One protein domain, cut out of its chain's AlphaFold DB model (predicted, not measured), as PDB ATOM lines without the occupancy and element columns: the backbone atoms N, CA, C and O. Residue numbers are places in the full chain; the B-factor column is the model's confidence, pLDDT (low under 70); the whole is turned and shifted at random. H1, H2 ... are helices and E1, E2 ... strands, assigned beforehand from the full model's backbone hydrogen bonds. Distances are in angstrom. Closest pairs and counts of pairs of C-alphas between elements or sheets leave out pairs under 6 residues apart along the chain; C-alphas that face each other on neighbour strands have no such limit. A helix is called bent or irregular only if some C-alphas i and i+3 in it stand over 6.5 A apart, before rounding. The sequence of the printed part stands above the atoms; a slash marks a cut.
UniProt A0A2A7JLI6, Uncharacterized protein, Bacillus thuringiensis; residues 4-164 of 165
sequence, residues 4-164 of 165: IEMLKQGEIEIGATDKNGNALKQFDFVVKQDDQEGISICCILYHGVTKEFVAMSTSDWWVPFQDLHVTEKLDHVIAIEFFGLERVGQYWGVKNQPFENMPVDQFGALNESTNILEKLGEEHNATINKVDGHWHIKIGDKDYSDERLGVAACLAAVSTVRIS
ATOM      1  N   ILE A   4     302.271 316.790 184.328       83.38
ATOM      2  CA  ILE A   4     301.670 318.104 184.598       83.38
ATOM      3  C   ILE A   4     300.798 318.082 185.861       83.38
ATOM      4  O   ILE A   4     300.813 319.037 186.632       83.38
ATOM      5  N   GLU A   5     300.029 317.015 186.084       86.19
ATOM      6  CA  GLU A   5     299.226 316.873 187.305       86.19
ATOM      7  C   GLU A   5     300.104 316.770 188.554       86.19
ATOM      8  O   GLU A   5     299.756 317.350 189.575       86.19
ATOM      9  N   MET A   6     301.249 316.087 188.463       89.25
ATOM     10  CA  MET A   6     302.202 315.972 189.572       89.25
ATOM     11  C   MET A   6     302.895 317.295 189.891       89.25
ATOM     12  O   MET A   6     302.979 317.669 191.058       89.25
ATOM     13  N   LEU A   7     303.313 318.048 188.869       84.38
ATOM     14  CA  LEU A   7     303.904 319.377 189.058       84.38
ATOM     15  C   LEU A   7     302.951 320.338 189.780       84.38
ATOM     16  O   LEU A   7     303.374 321.110 190.636       84.38
ATOM     17  N   LYS A   8     301.649 320.268 189.479       89.19
ATOM     18  CA  LYS A   8     300.625 321.113 190.118       89.19
ATOM     19  C   LYS A   8     300.437 320.841 191.610       89.19
ATOM     20  O   LYS A   8     299.834 321.676 192.278       89.19
ATOM     21  N   GLN A   9     300.913 319.708 192.125       90.19
ATOM     22  CA  GLN A   9     300.820 319.404 193.553       90.19
ATOM     23  C   GLN A   9     301.851 320.164 194.396       90.19
ATOM     24  O   GLN A   9     301.668 320.262 195.605       90.19
ATOM     25  N   GLY A  10     302.891 320.744 193.786       91.25
ATOM     26  CA  GLY A  10     303.910 321.492 194.522       91.25
ATOM     27  C   GLY A  10     304.852 320.590 195.328       91.25
ATOM     28  O   GLY A  10     305.130 319.453 194.943       91.25
ATOM     29  N   GLU A  11     305.355 321.113 196.444       92.31
ATOM     30  CA  GLU A  11     306.284 320.433 197.354       92.31
ATOM     31  C   GLU A  11     305.561 319.393 198.225       92.31
ATOM     32  O   GLU A  11     305.182 319.648 199.368       92.31
ATOM     33  N   ILE A  12     305.350 318.203 197.668       94.81
ATOM     34  CA  ILE A  12     304.765 317.059 198.381       94.81
ATOM     35  C   ILE A  12     305.842 316.059 198.788       94.81
ATOM     36  O   ILE A  12     306.804 315.851 198.051       94.81
ATOM     37  N   GLU A  13     305.664 315.405 199.936       96.12
ATOM     38  CA  GLU A  13     306.495 314.260 200.318       96.12
ATOM     39  C   GLU A  13     306.331 313.116 199.315       96.12
ATOM     40  O   GLU A  13     305.218 312.794 198.892       96.12
ATOM     41  N   ILE A  14     307.447 312.487 198.945       96.25
ATOM     42  CA  ILE A  14     307.468 311.437 197.914       96.25
ATOM     43  C   ILE A  14     307.503 310.020 198.495       96.25
ATOM     44  O   ILE A  14     307.594 309.050 197.747       96.25
ATOM     45  N   GLY A  15     307.468 309.888 199.826       96.00
ATOM     46  CA  GLY A  15     307.557 308.596 200.512       96.00
ATOM     47  C   GLY A  15     308.951 307.956 200.484       96.00
ATOM     48  O   GLY A  15     309.059 306.749 200.689       96.00
ATOM     49  N   ALA A  16     310.002 308.741 200.238       97.31
ATOM     50  CA  ALA A  16     311.400 308.321 200.322       97.31
ATOM     51  C   ALA A  16     312.161 309.179 201.341       97.31
ATOM     52  O   ALA A  16     311.741 310.293 201.671       97.31
ATOM     53  N   THR A  17     313.295 308.667 201.812       98.19
ATOM     54  CA  THR A  17     314.234 309.406 202.659       98.19
ATOM     55  C   THR A  17     315.620 309.429 202.035       98.19
ATOM     56  O   THR A  17     315.960 308.537 201.259       98.19
ATOM     57  N   ASP A  18     316.427 310.418 202.405       97.62
ATOM     58  CA  ASP A  18     317.864 310.418 202.127       97.62
ATOM     59  C   ASP A  18     318.608 309.400 203.024       97.62
ATOM     60  O   ASP A  18     318.002 308.739 203.878       97.62
ATOM     61  N   LYS A  19     319.932 309.282 202.862       97.12
ATOM     62  CA  LYS A  19     320.768 308.341 203.632       97.12
ATOM     63  C   LYS A  19     320.756 308.584 205.143       97.12
ATOM     64  O   LYS A  19     321.105 307.697 205.916       97.12
ATOM     65  N   ASN A  20     320.376 309.790 205.560       96.12
ATOM     66  CA  ASN A  20     320.323 310.219 206.954       96.12
ATOM     67  C   ASN A  20     318.898 310.111 207.533       96.12
ATOM     68  O   ASN A  20     318.671 310.498 208.679       96.12
ATOM     69  N   GLY A  21     317.938 309.585 206.764       96.25
ATOM     70  CA  GLY A  21     316.547 309.423 207.183       96.25
ATOM     71  C   GLY A  21     315.701 310.694 207.068       96.25
ATOM     72  O   GLY A  21     314.587 310.723 207.592       96.25
ATOM     73  N   ASN A  22     316.185 311.743 206.393       95.75
ATOM     74  CA  ASN A  22     315.393 312.949 206.155       95.75
ATOM     75  C   ASN A  22     314.360 312.678 205.062       95.75
ATOM     76  O   ASN A  22     314.712 312.185 203.990       95.75
ATOM     77  N   ALA A  23     313.096 313.016 205.319       96.69
ATOM     78  CA  ALA A  23     312.033 312.889 204.330       96.69
ATOM     79  C   ALA A  23     312.314 313.768 203.104       96.69
ATOM     80  O   ALA A  23     312.675 314.940 203.236       96.69
ATOM     81  N   LEU A  24     312.121 313.187 201.923       97.75
ATOM     82  CA  LEU A  24     312.306 313.853 200.642       97.75
ATOM     83  C   LEU A  24     310.968 314.341 200.082       97.75
ATOM     84  O   LEU A  24     309.939 313.659 200.175       97.75
ATOM     85  N   LYS A  25     311.003 315.515 199.458       97.00
ATOM     86  CA  LYS A  25     309.872 316.141 198.773       97.00
ATOM     87  C   LYS A  25     310.166 316.358 197.295       97.00
ATOM     88  O   LYS A  25     311.315 316.439 196.870       97.00
ATOM     89  N   GLN A  26     309.110 316.490 196.497       95.94
ATOM     90  CA  GLN A  26     309.235 317.030 195.148       95.94
ATOM     91  C   GLN A  26     309.879 318.424 195.225       95.94
ATOM     92  O   GLN A  26     309.505 319.220 196.080       95.94
ATOM     93  N   PHE A  27     310.819 318.690 194.317       95.19
ATOM     94  CA  PHE A  27     311.675 319.880 194.236       95.19
ATOM     95  C   PHE A  27     312.801 319.996 195.268       95.19
ATOM     96  O   PHE A  27     313.627 320.899 195.122       95.19
ATOM     97  N   ASP A  28     312.923 319.062 196.219       97.06
ATOM     98  CA  ASP A  28     314.145 318.976 197.021       97.06
ATOM     99  C   ASP A  28     315.352 318.748 196.101       97.06
ATOM    100  O   ASP A  28     315.287 318.015 195.106       97.06
ATOM    101  N   PHE A  29     316.477 319.356 196.463       97.62
ATOM    102  CA  PHE A  29     317.761 319.053 195.853       97.62
ATOM    103  C   PHE A  29     318.519 318.055 196.715       97.62
ATOM    104  O   PHE A  29     318.541 318.158 197.942       97.62
ATOM    105  N   VAL A  30     319.172 317.103 196.061       98.00
ATOM    106  CA  VAL A  30     319.991 316.087 196.711       98.00
ATOM    107  C   VAL A  30     321.385 316.037 196.106       98.00
ATOM    108  O   VAL A  30     321.579 316.295 194.917       98.00
ATOM    109  N   VAL A  31     322.354 315.682 196.938       96.94
ATOM    110  CA  VAL A  31     323.733 315.412 196.550       96.94
ATOM    111  C   VAL A  31     323.892 313.911 196.333       96.94
ATOM    112  O   VAL A  31     323.562 313.108 197.210       96.94
ATOM    113  N   LYS A  32     324.438 313.532 195.177       94.25
ATOM    114  CA  LYS A  32     324.992 312.199 194.927       94.25
ATOM    115  C   LYS A  32     326.489 312.354 194.708       94.25
ATOM    116  O   LYS A  32     326.908 313.065 193.803       94.25
ATOM    117  N   GLN A  33     327.277 311.673 195.528       90.69
ATOM    118  CA  GLN A  33     328.713 311.549 195.323       90.69
ATOM    119  C   GLN A  33     329.025 310.165 194.761       90.69
ATOM    120  O   GLN A  33     328.441 309.163 195.185       90.69
ATOM    121  N   ASP A  34     329.904 310.127 193.774       85.44
ATOM    122  CA  ASP A  34     330.389 308.927 193.117       85.44
ATOM    123  C   ASP A  34     331.915 308.978 193.008       85.44
ATOM    124  O   ASP A  34     332.484 310.034 192.727       85.44
ATOM    125  N   ASP A  35     332.582 307.848 193.238       78.25
ATOM    126  CA  ASP A  35     334.047 307.777 193.223       78.25
ATOM    127  C   ASP A  35     334.634 308.016 191.822       78.25
ATOM    128  O   ASP A  35     335.802 308.386 191.700       78.25
ATOM    129  N   GLN A  36     333.844 307.802 190.762       74.62
ATOM    130  CA  GLN A  36     334.267 307.990 189.372       74.62
ATOM    131  C   GLN A  36     333.744 309.305 188.789       74.62
ATOM    132  O   GLN A  36     334.503 310.036 188.158       74.62
ATOM    133  N   GLU A  37     332.469 309.618 189.031       76.00
ATOM    134  CA  GLU A  37     331.779 310.774 188.426       76.00
ATOM    135  C   GLU A  37     331.810 312.041 189.306       76.00
ATOM    136  O   GLU A  37     331.380 313.117 188.891       76.00
ATOM    137  N   GLY A  38     332.331 311.953 190.533       87.31
ATOM    138  CA  GLY A  38     332.443 313.085 191.448       87.31
ATOM    139  C   GLY A  38     331.114 313.465 192.105       87.31
ATOM    140  O   GLY A  38     330.333 312.610 192.520       87.31
ATOM    141  N   ILE A  39     330.877 314.765 192.286       92.56
ATOM    142  CA  ILE A  39     329.708 315.289 193.004       92.56
ATOM    143  C   ILE A  39     328.669 315.769 191.996       92.56
ATOM    144  O   ILE A  39     328.967 316.575 191.122       92.56
ATOM    145  N   SER A  40     327.433 315.306 192.154       93.06
ATOM    146  CA  SER A  40     326.271 315.739 191.383       93.06
ATOM    147  C   SER A  40     325.202 316.315 192.305       93.06
ATOM    148  O   SER A  40     324.910 315.748 193.360       93.06
ATOM    149  N   ILE A  41     324.591 317.422 191.880       95.81
ATOM    150  CA  ILE A  41     323.414 318.012 192.523       95.81
ATOM    151  C   ILE A  41     322.202 317.760 191.629       95.81
ATOM    152  O   ILE A  41     322.154 318.204 190.482       95.81
ATOM    153  N   CYS A  42     321.211 317.065 192.173       96.25
ATOM    154  CA  CYS A  42     320.037 316.614 191.442       96.25
ATOM    155  C   CYS A  42     318.759 317.171 192.073       96.25
ATOM    156  O   CYS A  42     318.649 317.235 193.291       96.25
ATOM    157  N   CYS A  43     317.778 317.541 191.253       96.50
ATOM    158  CA  CYS A  43     316.462 317.996 191.698       96.50
ATOM    159  C   CYS A  43     315.461 316.838 191.639       96.50
ATOM    160  O   CYS A  43     315.388 316.134 190.628       96.50
ATOM    161  N   ILE A  44     314.681 316.638 192.701       97.00
ATOM    162  CA  ILE A  44     313.651 315.602 192.751       97.00
ATOM    163  C   ILE A  44     312.438 316.031 191.933       97.00
ATOM    164  O   ILE A  44     311.756 317.005 192.251       97.00
ATOM    165  N   LEU A  45     312.129 315.262 190.895       94.56
ATOM    166  CA  LEU A  45     311.047 315.540 189.960       94.56
ATOM    167  C   LEU A  45     310.297 314.251 189.628       94.56
ATOM    168  O   LEU A  45     310.873 313.165 189.563       94.56
ATOM    169  N   TYR A  46     308.992 314.362 189.390       93.75
ATOM    170  CA  TYR A  46     308.219 313.227 188.897       93.75
ATOM    171  C   TYR A  46     308.551 312.959 187.427       93.75
ATOM    172  O   TYR A  46     308.295 313.796 186.566       93.75
ATOM    173  N   HIS A  47     309.061 311.781 187.097       90.12
ATOM    174  CA  HIS A  47     309.446 311.429 185.740       90.12
ATOM    175  C   HIS A  47     308.253 310.885 184.935       90.12
ATOM    176  O   HIS A  47     307.616 309.883 185.269       90.12
ATOM    177  N   GLY A  48     307.925 311.564 183.833       86.38
ATOM    178  CA  GLY A  48     306.699 311.314 183.072       86.38
ATOM    179  C   GLY A  48     306.636 309.959 182.360       86.38
ATOM    180  O   GLY A  48     305.524 309.486 182.097       86.38
ATOM    181  N   VAL A  49     307.787 309.348 182.059       86.06
ATOM    182  CA  VAL A  49     307.887 308.059 181.350       86.06
ATOM    183  C   VAL A  49     307.831 306.889 182.328       86.06
ATOM    184  O   VAL A  49     306.986 306.014 182.167       86.06
ATOM    185  N   THR A  50     308.673 306.902 183.365       88.50
ATOM    186  CA  THR A  50     308.730 305.828 184.377       88.50
ATOM    187  C   THR A  50     307.567 305.889 185.365       88.50
ATOM    188  O   THR A  50     307.259 304.881 185.983       88.50
ATOM    189  N   LYS A  51     306.873 307.035 185.461       90.69
ATOM    190  CA  LYS A  51     305.780 307.283 186.419       90.69
ATOM    191  C   LYS A  51     306.231 307.209 187.884       90.69
ATOM    192  O   LYS A  51     305.438 306.865 188.755       90.69
ATOM    193  N   GLU A  52     307.479 307.585 188.142       93.25
ATOM    194  CA  GLU A  52     308.114 307.570 189.464       93.25
ATOM    195  C   GLU A  52     308.841 308.889 189.727       93.25
ATOM    196  O   GLU A  52     309.171 309.615 188.790       93.25
ATOM    197  N   PHE A  53     309.112 309.205 190.993       96.00
ATOM    198  CA  PHE A  53     310.022 310.296 191.334       96.00
ATOM    199  C   PHE A  53     311.472 309.872 191.119       96.00
ATOM    200  O   PHE A  53     311.865 308.771 191.489       96.00
ATOM    201  N   VAL A  54     312.275 310.760 190.547       96.12
ATOM    202  CA  VAL A  54     313.719 310.575 190.363       96.12
ATOM    203  C   VAL A  54     314.430 311.852 190.788       96.12
ATOM    204  O   VAL A  54     313.827 312.925 190.753       96.12
ATOM    205  N   ALA A  55     315.706 311.765 191.153       96.75
ATOM    206  CA  ALA A  55     316.542 312.949 191.310       96.75
ATOM    207  C   ALA A  55     317.352 313.160 190.030       96.75
ATOM    208  O   ALA A  55     318.231 312.360 189.728       96.75
ATOM    209  N   MET A  56     317.066 314.226 189.286       94.31
ATOM    210  CA  MET A  56     317.643 314.493 187.965       94.31
ATOM    211  C   MET A  56     318.649 315.649 188.019       94.31
ATOM    212  O   MET A  56     318.355 316.696 188.607       94.31
ATOM    213  N   SER A  57     319.826 315.466 187.424       91.06
ATOM    214  CA  SER A  57     320.800 316.539 187.204       91.06
ATOM    215  C   SER A  57     320.438 317.353 185.955       91.06
ATOM    216  O   SER A  57     319.544 317.002 185.188       91.06
ATOM    217  N   THR A  58     321.150 318.454 185.733       85.12
ATOM    218  CA  THR A  58     321.075 319.254 184.497       85.12
ATOM    219  C   THR A  58     321.780 318.595 183.307       85.12
ATOM    220  O   THR A  58     321.554 318.992 182.171       85.12
ATOM    221  N   SER A  59     322.593 317.562 183.547       80.81
ATOM    222  CA  SER A  59     323.298 316.770 182.530       80.81
ATOM    223  C   SER A  59     322.524 315.526 182.065       80.81
ATOM    224  O   SER A  59     323.123 314.594 181.534       80.81
ATOM    225  N   ASP A  60     321.208 315.487 182.301       80.06
ATOM    226  CA  ASP A  60     320.303 314.368 181.988       80.06
ATOM    227  C   ASP A  60     320.651 313.023 182.668       80.06
ATOM    228  O   ASP A  60     320.082 311.981 182.338       80.06
ATOM    229  N   TRP A  61     321.534 313.032 183.670       85.19
ATOM    230  CA  TRP A  61     321.741 311.902 184.575       85.19
ATOM    231  C   TRP A  61     320.677 311.903 185.678       85.19
ATOM    232  O   TRP A  61     320.217 312.961 186.116       85.19
ATOM    233  N   TRP A  62     320.285 310.729 186.180       91.56
ATOM    234  CA  TRP A  62     319.354 310.658 187.305       91.56
ATOM    235  C   TRP A  62     319.637 309.516 188.276       91.56
ATOM    236  O   TRP A  62     320.132 308.451 187.915       91.56
ATOM    237  N   VAL A  63     319.231 309.735 189.525       94.62
ATOM    238  CA  VAL A  63     319.120 308.708 190.560       94.62
ATOM    239  C   VAL A  63     317.672 308.213 190.582       94.62
ATOM    240  O   VAL A  63     316.758 309.027 190.770       94.62
ATOM    241  N   PRO A  64     317.422 306.913 190.354       95.81
ATOM    242  CA  PRO A  64     316.070 306.369 190.350       95.81
ATOM    243  C   PRO A  64     315.489 306.307 191.771       95.81
ATOM    244  O   PRO A  64     316.228 306.344 192.755       95.81
ATOM    245  N   PHE A  65     314.161 306.185 191.881       96.19
ATOM    246  CA  PHE A  65     313.440 306.238 193.159       96.19
ATOM    247  C   PHE A  65     314.026 305.303 194.224       96.19
ATOM    248  O   PHE A  65     314.273 305.719 195.356       96.19
ATOM    249  N   GLN A  66     314.289 304.048 193.845       95.56
ATOM    250  CA  GLN A  66     314.812 303.031 194.754       95.56
ATOM    251  C   GLN A  66     316.193 303.371 195.321       95.56
ATOM    252  O   GLN A  66     316.518 302.873 196.390       95.56
ATOM    253  N   ASP A  67     316.960 304.245 194.665       96.25
ATOM    254  CA  ASP A  67     318.323 304.616 195.054       96.25
ATOM    255  C   ASP A  67     318.385 305.997 195.730       96.25
ATOM    256  O   ASP A  67     319.454 306.447 196.132       96.25
ATOM    257  N   LEU A  68     317.253 306.681 195.943       97.00
ATOM    258  CA  LEU A  68     317.248 307.975 196.646       97.00
ATOM    259  C   LEU A  68     317.791 307.874 198.080       97.00
ATOM    260  O   LEU A  68     318.376 308.831 198.588       97.00
ATOM    261  N   HIS A  69     317.696 306.694 198.694       97.00
ATOM    262  CA  HIS A  69     318.239 306.405 200.020       97.00
ATOM    263  C   HIS A  69     319.772 306.480 200.106       97.00
ATOM    264  O   HIS A  69     320.302 306.492 201.212       97.00
ATOM    265  N   VAL A  70     320.501 306.525 198.982       95.56
ATOM    266  CA  VAL A  70     321.962 306.739 198.990       95.56
ATOM    267  C   VAL A  70     322.357 308.204 198.798       95.56
ATOM    268  O   VAL A  70     323.544 308.528 198.804       95.56
ATOM    269  N   THR A  71     321.382 309.092 198.602       97.38
ATOM    270  CA  THR A  71     321.608 310.531 198.413       97.38
ATOM    271  C   THR A  71     321.563 311.285 199.742       97.38
ATOM    272  O   THR A  71     321.229 310.717 200.781       97.38
ATOM    273  N   GLU A  72     321.905 312.571 199.721       97.81
ATOM    274  CA  GLU A  72     321.813 313.466 200.879       97.81
ATOM    275  C   GLU A  72     321.047 314.723 200.523       97.81
ATOM    276  O   GLU A  72     321.310 315.314 199.478       97.81
ATOM    277  N   LYS A  73     320.151 315.183 201.395       97.50
ATOM    278  CA  LYS A  73     319.450 316.445 201.167       97.50
ATOM    279  C   LYS A  73     320.444 317.614 201.133       97.50
ATOM    280  O   LYS A  73     321.147 317.859 202.114       97.50
ATOM    281  N   LEU A  74     320.491 318.345 200.014       98.12
ATOM    282  CA  LEU A  74     321.474 319.408 199.764       98.12
ATOM    283  C   LEU A  74     321.441 320.488 200.848       98.12
ATOM    284  O   LEU A  74     322.492 320.933 201.299       98.12
ATOM    285  N   ASP A  75     320.244 320.856 201.300       97.69
ATOM    286  CA  ASP A  75     320.026 321.826 202.378       97.69
ATOM    287  C   ASP A  75     320.808 321.462 203.642       97.69
ATOM    288  O   ASP A  75     321.488 322.301 204.229       97.69
ATOM    289  N   HIS A  76     320.771 320.185 204.024       97.31
ATOM    290  CA  HIS A  76     321.464 319.693 205.207       97.31
ATOM    291  C   HIS A  76     322.975 319.651 204.981       97.31
ATOM    292  O   HIS A  76     323.726 320.027 205.875       97.31
ATOM    293  N   VAL A  77     323.421 319.231 203.792       97.69
ATOM    294  CA  VAL A  77     324.850 319.213 203.443       97.69
ATOM    295  C   VAL A  77     325.439 320.622 203.518       97.69
ATOM    296  O   VAL A  77     326.455 320.826 204.175       97.69
ATOM    297  N   ILE A  78     324.786 321.612 202.908       98.38
ATOM    298  CA  ILE A  78     325.254 323.001 202.932       98.38
ATOM    299  C   ILE A  78     325.218 323.573 204.352       98.38
ATOM    300  O   ILE A  78     326.208 324.156 204.795       98.38
ATOM    301  N   ALA A  79     324.120 323.387 205.088       97.75
ATOM    302  CA  ALA A  79     324.014 323.887 206.454       97.75
ATOM    303  C   ALA A  79     325.108 323.297 207.358       97.75
ATOM    304  O   ALA A  79     325.827 324.038 208.029       97.75
ATOM    305  N   ILE A  80     325.268 321.973 207.351       97.31
ATOM    306  CA  ILE A  80     326.147 321.267 208.287       97.31
ATOM    307  C   ILE A  80     327.609 321.365 207.862       97.31
ATOM    308  O   ILE A  80     328.457 321.772 208.653       97.31
ATOM    309  N   GLU A  81     327.924 320.989 206.626       97.31
ATOM    310  CA  GLU A  81     329.315 320.810 206.204       97.31
ATOM    311  C   GLU A  81     329.944 322.121 205.743       97.31
ATOM    312  O   GLU A  81     331.092 322.397 206.079       97.31
ATOM    313  N   PHE A  82     329.198 322.949 205.006       97.75
ATOM    314  CA  PHE A  82     329.734 324.194 204.459       97.75
ATOM    315  C   PHE A  82     329.619 325.369 205.437       97.75
ATOM    316  O   PHE A  82     330.590 326.099 205.655       97.75
ATOM    317  N   PHE A  83     328.461 325.555 206.074       97.19
ATOM    318  CA  PHE A  83     328.268 326.633 207.050       97.19
ATOM    319  C   PHE A  83     328.641 326.253 208.490       97.19
ATOM    320  O   PHE A  83     328.803 327.150 209.316       97.19
ATOM    321  N   GLY A  84     328.848 324.967 208.797       96.69
ATOM    322  CA  GLY A  84     329.214 324.524 210.148       96.69
ATOM    323  C   GLY A  84     328.063 324.625 211.153       96.69
ATOM    324  O   GLY A  84     328.306 324.819 212.346       96.69
ATOM    325  N   LEU A  85     326.820 324.560 210.673       97.19
ATOM    326  CA  LEU A  85     325.616 324.638 211.492       97.19
ATOM    327  C   LEU A  85     325.262 323.270 212.079       97.19
ATOM    328  O   LEU A  85     325.601 322.215 211.547       97.19
ATOM    329  N   GLU A  86     324.500 323.287 213.164       96.50
ATOM    330  CA  GLU A  86     323.904 322.097 213.755       96.50
ATOM    331  C   GLU A  86     322.404 322.285 213.970       96.50
ATOM    332  O   GLU A  86     321.896 323.406 214.074       96.50
ATOM    333  N   ARG A  87     321.675 321.170 214.044       95.50
ATOM    334  CA  ARG A  87     320.243 321.199 214.332       95.50
ATOM    335  C   ARG A  87     320.016 321.401 215.828       95.50
ATOM    336  O   ARG A  87     320.352 320.536 216.634       95.50
ATOM    337  N   VAL A  88     319.351 322.496 216.183       96.38
ATOM    338  CA  VAL A  88     318.929 322.827 217.548       96.38
ATOM    339  C   VAL A  88     317.399 322.861 217.583       96.38
ATOM    340  O   VAL A  88     316.750 323.873 217.316       96.38
ATOM    341  N   GLY A  89     316.792 321.704 217.858       94.25
ATOM    342  CA  GLY A  89     315.338 321.533 217.777       94.25
ATOM    343  C   GLY A  89     314.823 321.628 216.336       94.25
ATOM    344  O   GLY A  89     315.129 320.765 215.509       94.25
ATOM    345  N   GLN A  90     314.015 322.651 216.044       95.75
ATOM    346  CA  GLN A  90     313.474 322.920 214.699       95.75
ATOM    347  C   GLN A  90     314.243 324.011 213.938       95.75
ATOM    348  O   GLN A  90     313.818 324.415 212.861       95.75
ATOM    349  N   TYR A  91     315.371 324.476 214.477       97.50
ATOM    350  CA  TYR A  91     316.172 325.554 213.904       97.50
ATOM    351  C   TYR A  91     317.596 325.086 213.625       97.50
ATOM    352  O   TYR A  91     318.097 324.163 214.278       97.50
ATOM    353  N   TRP A  92     318.253 325.742 212.677       97.50
ATOM    354  CA  TRP A  92     319.706 325.696 212.559       97.50
ATOM    355  C   TRP A  92     320.353 326.598 213.615       97.50
ATOM    356  O   TRP A  92     319.734 327.535 214.119       97.50
ATOM    357  N   GLY A  93     321.597 326.306 213.983       97.12
ATOM    358  CA  GLY A  93     322.305 327.042 215.023       97.12
ATOM    359  C   GLY A  93     323.772 326.653 215.136       97.12
ATOM    360  O   GLY A  93     324.281 325.872 214.337       97.12
ATOM    361  N   VAL A  94     324.451 327.202 216.144       97.12
ATOM    362  CA  VAL A  94     325.861 326.912 216.449       97.12
ATOM    363  C   VAL A  94     326.047 326.838 217.963       97.12
ATOM    364  O   VAL A  94     325.550 327.692 218.696       97.12
ATOM    365  N   LYS A  95     326.800 325.845 218.450       95.62
ATOM    366  CA  LYS A  95     327.102 325.635 219.881       95.62
ATOM    367  C   LYS A  95     325.837 325.554 220.747       95.62
ATOM    368  O   LYS A  95     325.765 326.162 221.816       95.62
ATOM    369  N   ASN A  96     324.846 324.797 220.279       94.25
ATOM    370  CA  ASN A  96     323.537 324.591 220.891       94.25
ATOM    371  C   ASN A  96     322.730 325.895 221.082       94.25
ATOM    372  O   ASN A  96     321.855 325.968 221.945       94.25
ATOM    373  N   GLN A  97     323.028 326.936 220.295       97.06
ATOM    374  CA  GLN A  97     322.257 328.179 220.247       97.06
ATOM    375  C   GLN A  97     321.507 328.264 218.911       97.06
ATOM    376  O   GLN A  97     322.163 328.271 217.867       97.06
ATOM    377  N   PRO A  98     320.161 328.307 218.920       97.06
ATOM    378  CA  PRO A  98     319.374 328.366 217.696       97.06
ATOM    379  C   PRO A  98     319.406 329.767 217.078       97.06
ATOM    380  O   PRO A  98     319.356 330.777 217.782       97.06
ATOM    381  N   PHE A  99     319.401 329.826 215.750       95.81
ATOM    382  CA  PHE A  99     319.070 331.027 214.996       95.81
ATOM    383  C   PHE A  99     317.562 331.031 214.736       95.81
ATOM    384  O   PHE A  99     317.060 330.303 213.883       95.81
ATOM    385  N   GLU A 100     316.813 331.836 215.496       90.69
ATOM    386  CA  GLU A 100     315.337 331.861 215.451       90.69
ATOM    387  C   GLU A 100     314.769 332.187 214.058       90.69
ATOM    388  O   GLU A 100     313.647 331.807 213.731       90.69
ATOM    389  N   ASN A 101     315.551 332.872 213.223       91.94
ATOM    390  CA  ASN A 101     315.208 333.232 211.850       91.94
ATOM    391  C   ASN A 101     315.619 332.179 210.808       91.94
ATOM    392  O   ASN A 101     315.479 332.444 209.617       91.94
ATOM    393  N   MET A 102     316.122 331.014 211.226       94.62
ATOM    394  CA  MET A 102     316.571 329.953 210.324       94.62
ATOM    395  C   MET A 102     315.951 328.584 210.680       94.62
ATOM    396  O   MET A 102     316.651 327.683 211.156       94.62
ATOM    397  N   PRO A 103     314.628 328.401 210.485       96.00
ATOM    398  CA  PRO A 103     313.984 327.096 210.632       96.00
ATOM    399  C   PRO A 103     314.578 326.055 209.676       96.00
ATOM    400  O   PRO A 103     314.887 326.364 208.524       96.00
ATOM    401  N   VAL A 104     314.702 324.806 210.134       94.69
ATOM    402  CA  VAL A 104     315.287 323.712 209.335       94.69
ATOM    403  C   VAL A 104     314.488 323.452 208.059       94.69
ATOM    404  O   VAL A 104     315.071 323.199 207.012       94.69
ATOM    405  N   ASP A 105     313.162 323.529 208.139       92.00
ATOM    406  CA  ASP A 105     312.237 323.255 207.037       92.00
ATOM    407  C   ASP A 105     312.075 324.417 206.043       92.00
ATOM    408  O   ASP A 105     311.440 324.234 205.007       92.00
ATOM    409  N   GLN A 106     312.642 325.590 206.347       91.00
ATOM    410  CA  GLN A 106     312.622 326.779 205.484       91.00
ATOM    411  C   GLN A 106     313.992 327.108 204.886       91.00
ATOM    412  O   GLN A 106     314.096 327.991 204.033       91.00
ATOM    413  N   PHE A 107     315.047 326.425 205.328       94.00
ATOM    414  CA  PHE A 107     316.376 326.592 204.761       94.00
ATOM    415  C   PHE A 107     316.421 326.000 203.350       94.00
ATOM    416  O   PHE A 107     316.108 324.828 203.165       94.00
ATOM    417  N   GLY A 108     316.842 326.804 202.373       94.69
ATOM    418  CA  GLY A 108     317.014 326.369 200.990       94.69
ATOM    419  C   GLY A 108     318.405 326.717 200.484       94.69
ATOM    420  O   GLY A 108     318.697 327.887 200.245       94.69
ATOM    421  N   ALA A 109     319.247 325.712 200.257       96.06
ATOM    422  CA  ALA A 109     320.643 325.879 199.855       96.06
ATOM    423  C   ALA A 109     320.818 326.766 198.611       96.06
ATOM    424  O   ALA A 109     321.706 327.614 198.562       96.06
ATOM    425  N   LEU A 110     319.943 326.616 197.613       95.50
ATOM    426  CA  LEU A 110     319.998 327.435 196.398       95.50
ATOM    427  C   LEU A 110     319.684 328.915 196.667       95.50
ATOM    428  O   LEU A 110     320.213 329.771 195.962       95.50
ATOM    429  N   ASN A 111     318.850 329.219 197.666       93.56
ATOM    430  CA  ASN A 111     318.519 330.595 198.054       93.56
ATOM    431  C   ASN A 111     319.667 331.255 198.830       93.56
ATOM    432  O   ASN A 111     319.806 332.476 198.807       93.56
ATOM    433  N   GLU A 112     320.536 330.449 199.441       95.31
ATOM    434  CA  GLU A 112     321.751 330.893 200.124       95.31
ATOM    435  C   GLU A 112     322.917 331.169 199.161       95.31
ATOM    436  O   GLU A 112     324.042 331.395 199.604       95.31
ATOM    437  N   SER A 113     322.686 331.187 197.840       95.12
ATOM    438  CA  SER A 113     323.759 331.319 196.847       95.12
ATOM    439  C   SER A 113     324.648 332.539 197.076       95.12
ATOM    440  O   SER A 113     325.852 332.441 196.889       95.12
ATOM    441  N   THR A 114     324.092 333.677 197.500       96.44
ATOM    442  CA  THR A 114     324.893 334.879 197.787       96.44
ATOM    443  C   THR A 114     325.855 334.637 198.950       96.44
ATOM    444  O   THR A 114     327.054 334.831 198.783       96.44
ATOM    445  N   ASN A 115     325.355 334.121 200.076       97.44
ATOM    446  CA  ASN A 115     326.162 333.814 201.261       97.44
ATOM    447  C   ASN A 115     327.206 332.725 200.968       97.44
ATOM    448  O   ASN A 115     328.340 332.788 201.442       97.44
ATOM    449  N   ILE A 116     326.842 331.734 200.145       98.56
ATOM    450  CA  ILE A 116     327.771 330.706 199.670       98.56
ATOM    451  C   ILE A 116     328.909 331.340 198.867       98.56
ATOM    452  O   ILE A 116     330.078 331.069 199.132       98.56
ATOM    453  N   LEU A 117     328.582 332.184 197.890       98.38
ATOM    454  CA  LEU A 117     329.561 332.811 197.003       98.38
ATOM    455  C   LEU A 117     330.466 333.803 197.738       98.38
ATOM    456  O   LEU A 117     331.656 333.845 197.439       98.38
ATOM    457  N   GLU A 118     329.934 334.554 198.705       98.38
ATOM    458  CA  GLU A 118     330.724 335.425 199.584       98.38
ATOM    459  C   GLU A 118     331.767 334.609 200.351       98.38
ATOM    460  O   GLU A 118     332.965 334.859 200.209       98.38
ATOM    461  N   LYS A 119     331.337 333.554 201.055       98.31
ATOM    462  CA  LYS A 119     332.247 332.671 201.796       98.31
ATOM    463  C   LYS A 119     333.279 331.994 200.887       98.31
ATOM    464  O   LYS A 119     334.461 331.948 201.217       98.31
ATOM    465  N   LEU A 120     332.867 331.501 199.715       98.31
ATOM    466  CA  LEU A 120     333.787 330.926 198.726       98.31
ATOM    467  C   LEU A 120     334.805 331.958 198.208       98.31
ATOM    468  O   LEU A 120     335.970 331.623 197.990       98.31
ATOM    469  N   GLY A 121     334.386 333.207 198.004       97.75
ATOM    470  CA  GLY A 121     335.268 334.303 197.613       97.75
ATOM    471  C   GLY A 121     336.308 334.616 198.687       97.75
ATOM    472  O   GLY A 121     337.494 334.704 198.383       97.75
ATOM    473  N   GLU A 122     335.871 334.727 199.941       97.94
ATOM    474  CA  GLU A 122     336.719 335.079 201.085       97.94
ATOM    475  C   GLU A 122     337.698 333.965 201.472       97.94
ATOM    476  O   GLU A 122     338.881 334.227 201.694       97.94
ATOM    477  N   GLU A 123     337.228 332.718 201.540       97.25
ATOM    478  CA  GLU A 123     338.018 331.595 202.063       97.25
ATOM    479  C   GLU A 123     338.777 330.834 200.969       97.25
ATOM    480  O   GLU A 123     339.819 330.231 201.236       97.25
ATOM    481  N   HIS A 124     338.287 330.870 199.726       96.56
ATOM    482  CA  HIS A 124     338.825 330.064 198.626       96.56
ATOM    483  C   HIS A 124     339.216 330.875 197.382       96.56
ATOM    484  O   HIS A 124     339.639 330.282 196.388       96.56
ATOM    485  N   ASN A 125     339.134 332.212 197.425       96.69
ATOM    486  CA  ASN A 125     339.395 333.097 196.280       96.69
ATOM    487  C   ASN A 125     338.569 332.717 195.039       96.69
ATOM    488  O   ASN A 125     339.067 332.754 193.909       96.69
ATOM    489  N   ALA A 126     337.316 332.302 195.249       97.69
ATOM    490  CA  ALA A 126     336.450 331.896 194.155       97.69
ATOM    491  C   ALA A 126     336.166 333.058 193.191       97.69
ATOM    492  O   ALA A 126     335.954 334.198 193.603       97.69
ATOM    493  N   THR A 127     336.109 332.755 191.895       97.69
ATOM    494  CA  THR A 127     335.690 333.714 190.861       97.69
ATOM    495  C   THR A 127     334.468 333.205 190.116       97.69
ATOM    496  O   THR A 127     334.289 332.000 189.948       97.69
ATOM    497  N   ILE A 128     333.621 334.132 189.671       97.50
ATOM    498  CA  ILE A 128     332.317 333.833 189.078       97.50
ATOM    499  C   ILE A 128     332.272 334.430 187.683       97.50
ATOM    500  O   ILE A 128     332.525 335.621 187.512       97.50
ATOM    501  N   ASN A 129     331.911 333.622 186.692       97.25
ATOM    502  CA  ASN A 129     331.678 334.083 185.329       97.25
ATOM    503  C   ASN A 129     330.426 333.428 184.746       97.25
ATOM    504  O   ASN A 129     330.017 332.355 185.182       97.25
ATOM    505  N   LYS A 130     329.835 334.064 183.732       97.12
ATOM    506  CA  LYS A 130     328.761 333.469 182.931       97.12
ATOM    507  C   LYS A 130     329.235 333.302 181.491       97.12
ATOM    508  O   LYS A 130     329.586 334.294 180.856       97.12
ATOM    509  N   VAL A 131     329.250 332.070 180.995       95.81
ATOM    510  CA  VAL A 131     329.730 331.703 179.652       95.81
ATOM    511  C   VAL A 131     328.712 330.754 179.033       95.81
ATOM    512  O   VAL A 131     328.269 329.827 179.695       95.81
ATOM    513  N   ASP A 132     328.282 331.022 177.798       93.12
ATOM    514  CA  ASP A 132     327.368 330.153 177.034       93.12
ATOM    515  C   ASP A 132     326.138 329.668 177.828       93.12
ATOM    516  O   ASP A 132     325.763 328.498 177.824       93.12
ATOM    517  N   GLY A 133     325.510 330.592 178.563       92.88
ATOM    518  CA  GLY A 133     324.316 330.318 179.372       92.88
ATOM    519  C   GLY A 133     324.583 329.681 180.739       92.88
ATOM    520  O   GLY A 133     323.699 329.738 181.591       92.88
ATOM    521  N   HIS A 134     325.796 329.194 180.992       96.44
ATOM    522  CA  HIS A 134     326.190 328.522 182.224       96.44
ATOM    523  C   HIS A 134     326.917 329.471 183.174       96.44
ATOM    524  O   HIS A 134     327.676 330.354 182.762       96.44
ATOM    525  N   TRP A 135     326.676 329.295 184.467       97.69
ATOM    526  CA  TRP A 135     327.465 329.908 185.525       97.69
ATOM    527  C   TRP A 135     328.668 329.032 185.820       97.69
ATOM    528  O   TRP A 135     328.526 327.821 185.910       97.69
ATOM    529  N   HIS A 136     329.826 329.656 185.988       98.00
ATOM    530  CA  HIS A 136     331.099 329.012 186.285       98.00
ATOM    531  C   HIS A 136     331.665 329.590 187.575       98.00
ATOM    532  O   HIS A 136     331.903 330.800 187.651       98.00
ATOM    533  N   ILE A 137     331.887 328.728 188.566       98.06
ATOM    534  CA  ILE A 137     332.537 329.047 189.835       98.06
ATOM    535  C   ILE A 137     333.921 328.409 189.813       98.06
ATOM    536  O   ILE A 137     334.051 327.187 189.848       98.06
ATOM    537  N   LYS A 138     334.968 329.232 189.744       97.75
ATOM    538  CA  LYS A 138     336.354 328.760 189.668       97.75
ATOM    539  C   LYS A 138     337.061 328.907 191.001       97.75
ATOM    540  O   LYS A 138     337.053 329.997 191.567       97.75
ATOM    541  N   ILE A 139     337.705 327.833 191.452       96.75
ATOM    542  CA  ILE A 139     338.503 327.770 192.683       96.75
ATOM    543  C   ILE A 139     339.811 327.041 192.361       96.75
ATOM    544  O   ILE A 139     339.816 325.830 192.131       96.75
ATOM    545  N   GLY A 140     340.925 327.777 192.336       93.19
ATOM    546  CA  GLY A 140     342.196 327.250 191.826       93.19
ATOM    547  C   GLY A 140     342.041 326.752 190.386       93.19
ATOM    548  O   GLY A 140     341.533 327.479 189.535       93.19
ATOM    549  N   ASP A 141     342.429 325.501 190.136       93.06
ATOM    550  CA  ASP A 141     342.313 324.854 188.819       93.06
ATOM    551  C   ASP A 141     340.957 324.163 188.587       93.06
ATOM    552  O   ASP A 141     340.724 323.598 187.517       93.06
ATOM    553  N   LYS A 142     340.057 324.174 189.580       94.81
ATOM    554  CA  LYS A 142     338.733 323.547 189.478       94.81
ATOM    555  C   LYS A 142     337.700 324.552 188.972       94.81
ATOM    556  O   LYS A 142     337.691 325.709 189.393       94.81
ATOM    557  N   ASP A 143     336.812 324.084 188.100       95.56
ATOM    558  CA  ASP A 143     335.701 324.846 187.526       95.56
ATOM    559  C   ASP A 143     334.407 324.057 187.741       95.56
ATOM    560  O   ASP A 143     334.298 322.909 187.306       95.56
ATOM    561  N   TYR A 144     333.460 324.656 188.456       95.31
ATOM    562  CA  TYR A 144     332.152 324.075 188.738       95.31
ATOM    563  C   TYR A 144     331.095 324.865 187.982       95.31
ATOM    564  O   TYR A 144     331.014 326.086 188.145       95.31
ATOM    565  N   SER A 145     330.270 324.185 187.186       95.31
ATOM    566  CA  SER A 145     329.304 324.868 186.334       95.31
ATOM    567  C   SER A 145     327.912 324.253 186.330       95.31
ATOM    568  O   SER A 145     327.736 323.053 186.512       95.31
ATOM    569  N   ASP A 146     326.918 325.120 186.138       95.88
ATOM    570  CA  ASP A 146     325.510 324.768 185.938       95.88
ATOM    571  C   ASP A 146     324.778 325.951 185.282       95.88
ATOM    572  O   ASP A 146     325.171 327.111 185.437       95.88
ATOM    573  N   GLU A 147     323.676 325.696 184.579       95.31
ATOM    574  CA  GLU A 147     322.805 326.752 184.038       95.31
ATOM    575  C   GLU A 147     322.214 327.654 185.140       95.31
ATOM    576  O   GLU A 147     321.911 328.833 184.915       95.31
ATOM    577  N   ARG A 148     322.067 327.124 186.361       95.00
ATOM    578  CA  ARG A 148     321.543 327.830 187.533       95.00
ATOM    579  C   ARG A 148     322.673 328.201 188.484       95.00
ATOM    580  O   ARG A 148     323.348 327.335 189.035       95.00
ATOM    581  N   LEU A 149     322.796 329.497 188.779       96.31
ATOM    582  CA  LEU A 149     323.827 330.019 189.684       96.31
ATOM    583  C   LEU A 149     323.814 329.323 191.050       96.31
ATOM    584  O   LEU A 149     324.870 328.951 191.548       96.31
ATOM    585  N   GLY A 150     322.629 329.111 191.632       97.12
ATOM    586  CA  GLY A 150     322.502 328.453 192.934       97.12
ATOM    587  C   GLY A 150     323.047 327.024 192.939       97.12
ATOM    588  O   GLY A 150     323.680 326.623 193.909       97.12
ATOM    589  N   VAL A 151     322.878 326.278 191.841       96.94
ATOM    590  CA  VAL A 151     323.419 324.917 191.724       96.94
ATOM    591  C   VAL A 151     324.930 324.950 191.544       96.94
ATOM    592  O   VAL A 151     325.618 324.235 192.262       96.94
ATOM    593  N   ALA A 152     325.458 325.814 190.673       97.00
ATOM    594  CA  ALA A 152     326.905 325.959 190.489       97.00
ATOM    595  C   ALA A 152     327.612 326.381 191.795       97.00
ATOM    596  O   ALA A 152     328.649 325.823 192.155       97.00
ATOM    597  N   ALA A 153     327.019 327.318 192.544       98.25
ATOM    598  CA  ALA A 153     327.511 327.756 193.850       98.25
ATOM    599  C   ALA A 153     327.498 326.614 194.878       98.25
ATOM    600  O   ALA A 153     328.510 326.364 195.530       98.25
ATOM    601  N   CYS A 154     326.383 325.884 194.987       98.19
ATOM    602  CA  CYS A 154     326.288 324.732 195.880       98.19
ATOM    603  C   CYS A 154     327.272 323.622 195.486       98.19
ATOM    604  O   CYS A 154     327.897 323.031 196.357       98.19
ATOM    605  N   LEU A 155     327.455 323.352 194.191       96.62
ATOM    606  CA  LEU A 155     328.387 322.334 193.709       96.62
ATOM    607  C   LEU A 155     329.824 322.663 194.126       96.62
ATOM    608  O   LEU A 155     330.531 321.793 194.638       96.62
ATOM    609  N   ALA A 156     330.232 323.924 193.965       97.31
ATOM    610  CA  ALA A 156     331.523 324.404 194.436       97.31
ATOM    611  C   ALA A 156     331.656 324.270 195.963       97.31
ATOM    612  O   ALA A 156     332.651 323.728 196.437       97.31
ATOM    613  N   ALA A 157     330.638 324.690 196.719       98.00
ATOM    614  CA  ALA A 157     330.616 324.638 198.181       98.00
ATOM    615  C   ALA A 157     330.733 323.216 198.741       98.00
ATOM    616  O   ALA A 157     331.560 322.951 199.608       98.00
ATOM    617  N   VAL A 158     329.949 322.271 198.217       97.38
ATOM    618  CA  VAL A 158     330.049 320.863 198.620       97.38
ATOM    619  C   VAL A 158     331.432 320.310 198.253       97.38
ATOM    620  O   VAL A 158     332.051 319.580 199.029       97.38
ATOM    621  N   SER A 159     331.968 320.691 197.093       95.38
ATOM    622  CA  SER A 159     333.276 320.217 196.642       95.38
ATOM    623  C   SER A 159     334.439 320.710 197.508       95.38
ATOM    624  O   SER A 159     335.400 319.960 197.688       95.38
ATOM    625  N   THR A 160     334.383 321.925 198.068       95.00
ATOM    626  CA  THR A 160     335.453 322.431 198.948       95.00
ATOM    627  C   THR A 160     335.492 321.737 200.304       95.00
ATOM    628  O   THR A 160     336.560 321.659 200.901       95.00
ATOM    629  N   VAL A 161     334.368 321.194 200.778       94.25
ATOM    630  CA  VAL A 161     334.306 320.502 202.076       94.25
ATOM    631  C   VAL A 161     334.431 318.983 201.967       94.25
ATOM    632  O   VAL A 161     334.784 318.335 202.948       94.25
ATOM    633  N   ARG A 162     334.212 318.403 200.776       90.00
ATOM    634  CA  ARG A 162     334.282 316.944 200.554       90.00
ATOM    635  C   ARG A 162     335.483 316.455 199.750       90.00
ATOM    636  O   ARG A 162     335.839 315.289 199.864       90.00
ATOM    637  N   ILE A 163     336.110 317.310 198.942       68.50
ATOM    638  CA  ILE A 163     337.270 316.945 198.098       68.50
ATOM    639  C   ILE A 163     338.584 317.481 198.710       68.50
ATOM    640  O   ILE A 163     339.633 317.488 198.071       68.50
ATOM    641  N   SER A 164     338.535 317.931 199.964       47.94
ATOM    642  CA  SER A 164     339.699 318.300 200.770       47.94
ATOM    643  C   SER A 164     340.014 317.195 201.781       47.94
ATOM    644  O   SER A 164     339.745 317.336 202.971       47.94
TER     645      SER A 164
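Overview. This is residues 4 to 164 of the 165 residues of an uncharacterized protein of Bacillus thuringiensis (UniProt A0A2A7JLI6). What shape does the model have? Three lobes, each with a small sheet of three strands, come together round H3 and H5: E3, E4 and E5 with H1, H2 and the hairpin of E1 and E2 make one, E6, E7 and E8 form a head beyond H3, and E9, E10 and E11, with H4 and H5 over one face, make the last. H5 also packs on E4 and H3, joining the first lobe to the last. What is it built of? The printed part has 161 residues with five named helices and eleven named strands, in the order H1 E1 E2 E3 E4 E5 H2 H3 E6 E7 E8 H4 E9 E10 E11 H5. Its class is mixed, helices and strands, and each sheet is antiparallel. How compact is it? It is compact, with a radius of gyration of the C-alphas of 15.8 A and spans of 44 by 42 by 30 A.

Arrangement. How do the first strands pair? H1, residues 4 to 7, only grazes the sheet of E3, residues 29 to 34, E4, residues 38 to 47, and E5, residues 52 to 56. E1, residues 13 to 17, and E2, residues 23 to 25, form an antiparallel hairpin, with N 14 and O 24 within hydrogen-bond range at 3.0 A. E3, E4 and E5 are a meander, each strand the antiparallel neighbour of the one before in a hairpin, with N 32 and O 40 at 2.9 A and N 45 and O 54 at 2.9 A. What is on this sheet? E4 bends by 64 degrees at residue 44, pairing with E3 over residues 38 to 43 and with E5 over residues 43 to 47. H2, residues 65 to 70, is on the sheet at a height of 6.3 A; the closest C-alphas of E5 and H2, Val 54 and Phe 65, are 5.2 A apart. H3, residues 74 to 82, is on it at a height of 7.2 A, over none of its strands, with Val 30 and Leu 74 the closest C-alphas of E3 and H3 at 4.7 A. What follows H3? It only grazes, with residues 76 to 80, a second meander of E6, residues 86 to 88, E7, residues 91 to 94, and E8, residues 97 to 103, where N 88 and O 91 are 2.8 A apart and N 92 and O 102 are 2.9 A apart. H4, residues 113 to 124, and H5, residues 149 to 162, touch at a steep tilt of 41 degrees, the same way, with C-alphas of Ser 113 and Gly 150 closest at 5.0 A. H3 and H5 touch at a steep tilt of 47 degrees, the same way, with C-alphas of Phe 82 and Val 161 closest at 6.3 A. Where does H5 lie? H4 and H5 are on one face of a third meander, two layers, of E9, residues 127 to 131, E10, residues 134 to 139, and E11, residues 142 to 146, where N 129 and O 136 are 3.0 A apart and N 137 and O 144 are 2.8 A apart. H5 has a height of 8.1 A over this sheet and 9.5 A over the sheet E3 E4 E5, where it is over E3 and E4. In H3 and H4 every O i to N i+4 pair is within hydrogen-bond range, in H5 9 of 10 and in H2 0 of 2, with 2 of its 3 O i to N i+3 pairs within range, while H1 is too short for an O i to N i+4 pair.

Along the chain. Where does the first element begin? H1 begins at C-alpha 4, at (301.670, 318.104, 184.598). Which elements are longest? E4 measures 23.8 A from first to last C-alpha, H5 20.0 A, E3 16.4 A, E10 16.2 A and H4 15.2 A. Where does the last element end? H5 ends at C-alpha 162, at (334.282, 316.944, 200.554). Is any helix irregular? H2 is irregular, with C-alphas 66 and 69 7.1 A apart.

Size, cuts and confidence. How large is it? The two C-alphas farthest apart, those of Val 49 and Lys 95, are 46.5 A apart. Is the printed part whole? It has no cut from residue 4 to 164, and no link is long. Where is confidence low? The mean pLDDT of the printed part is 94.1, and residues 163 to 164 are under 70.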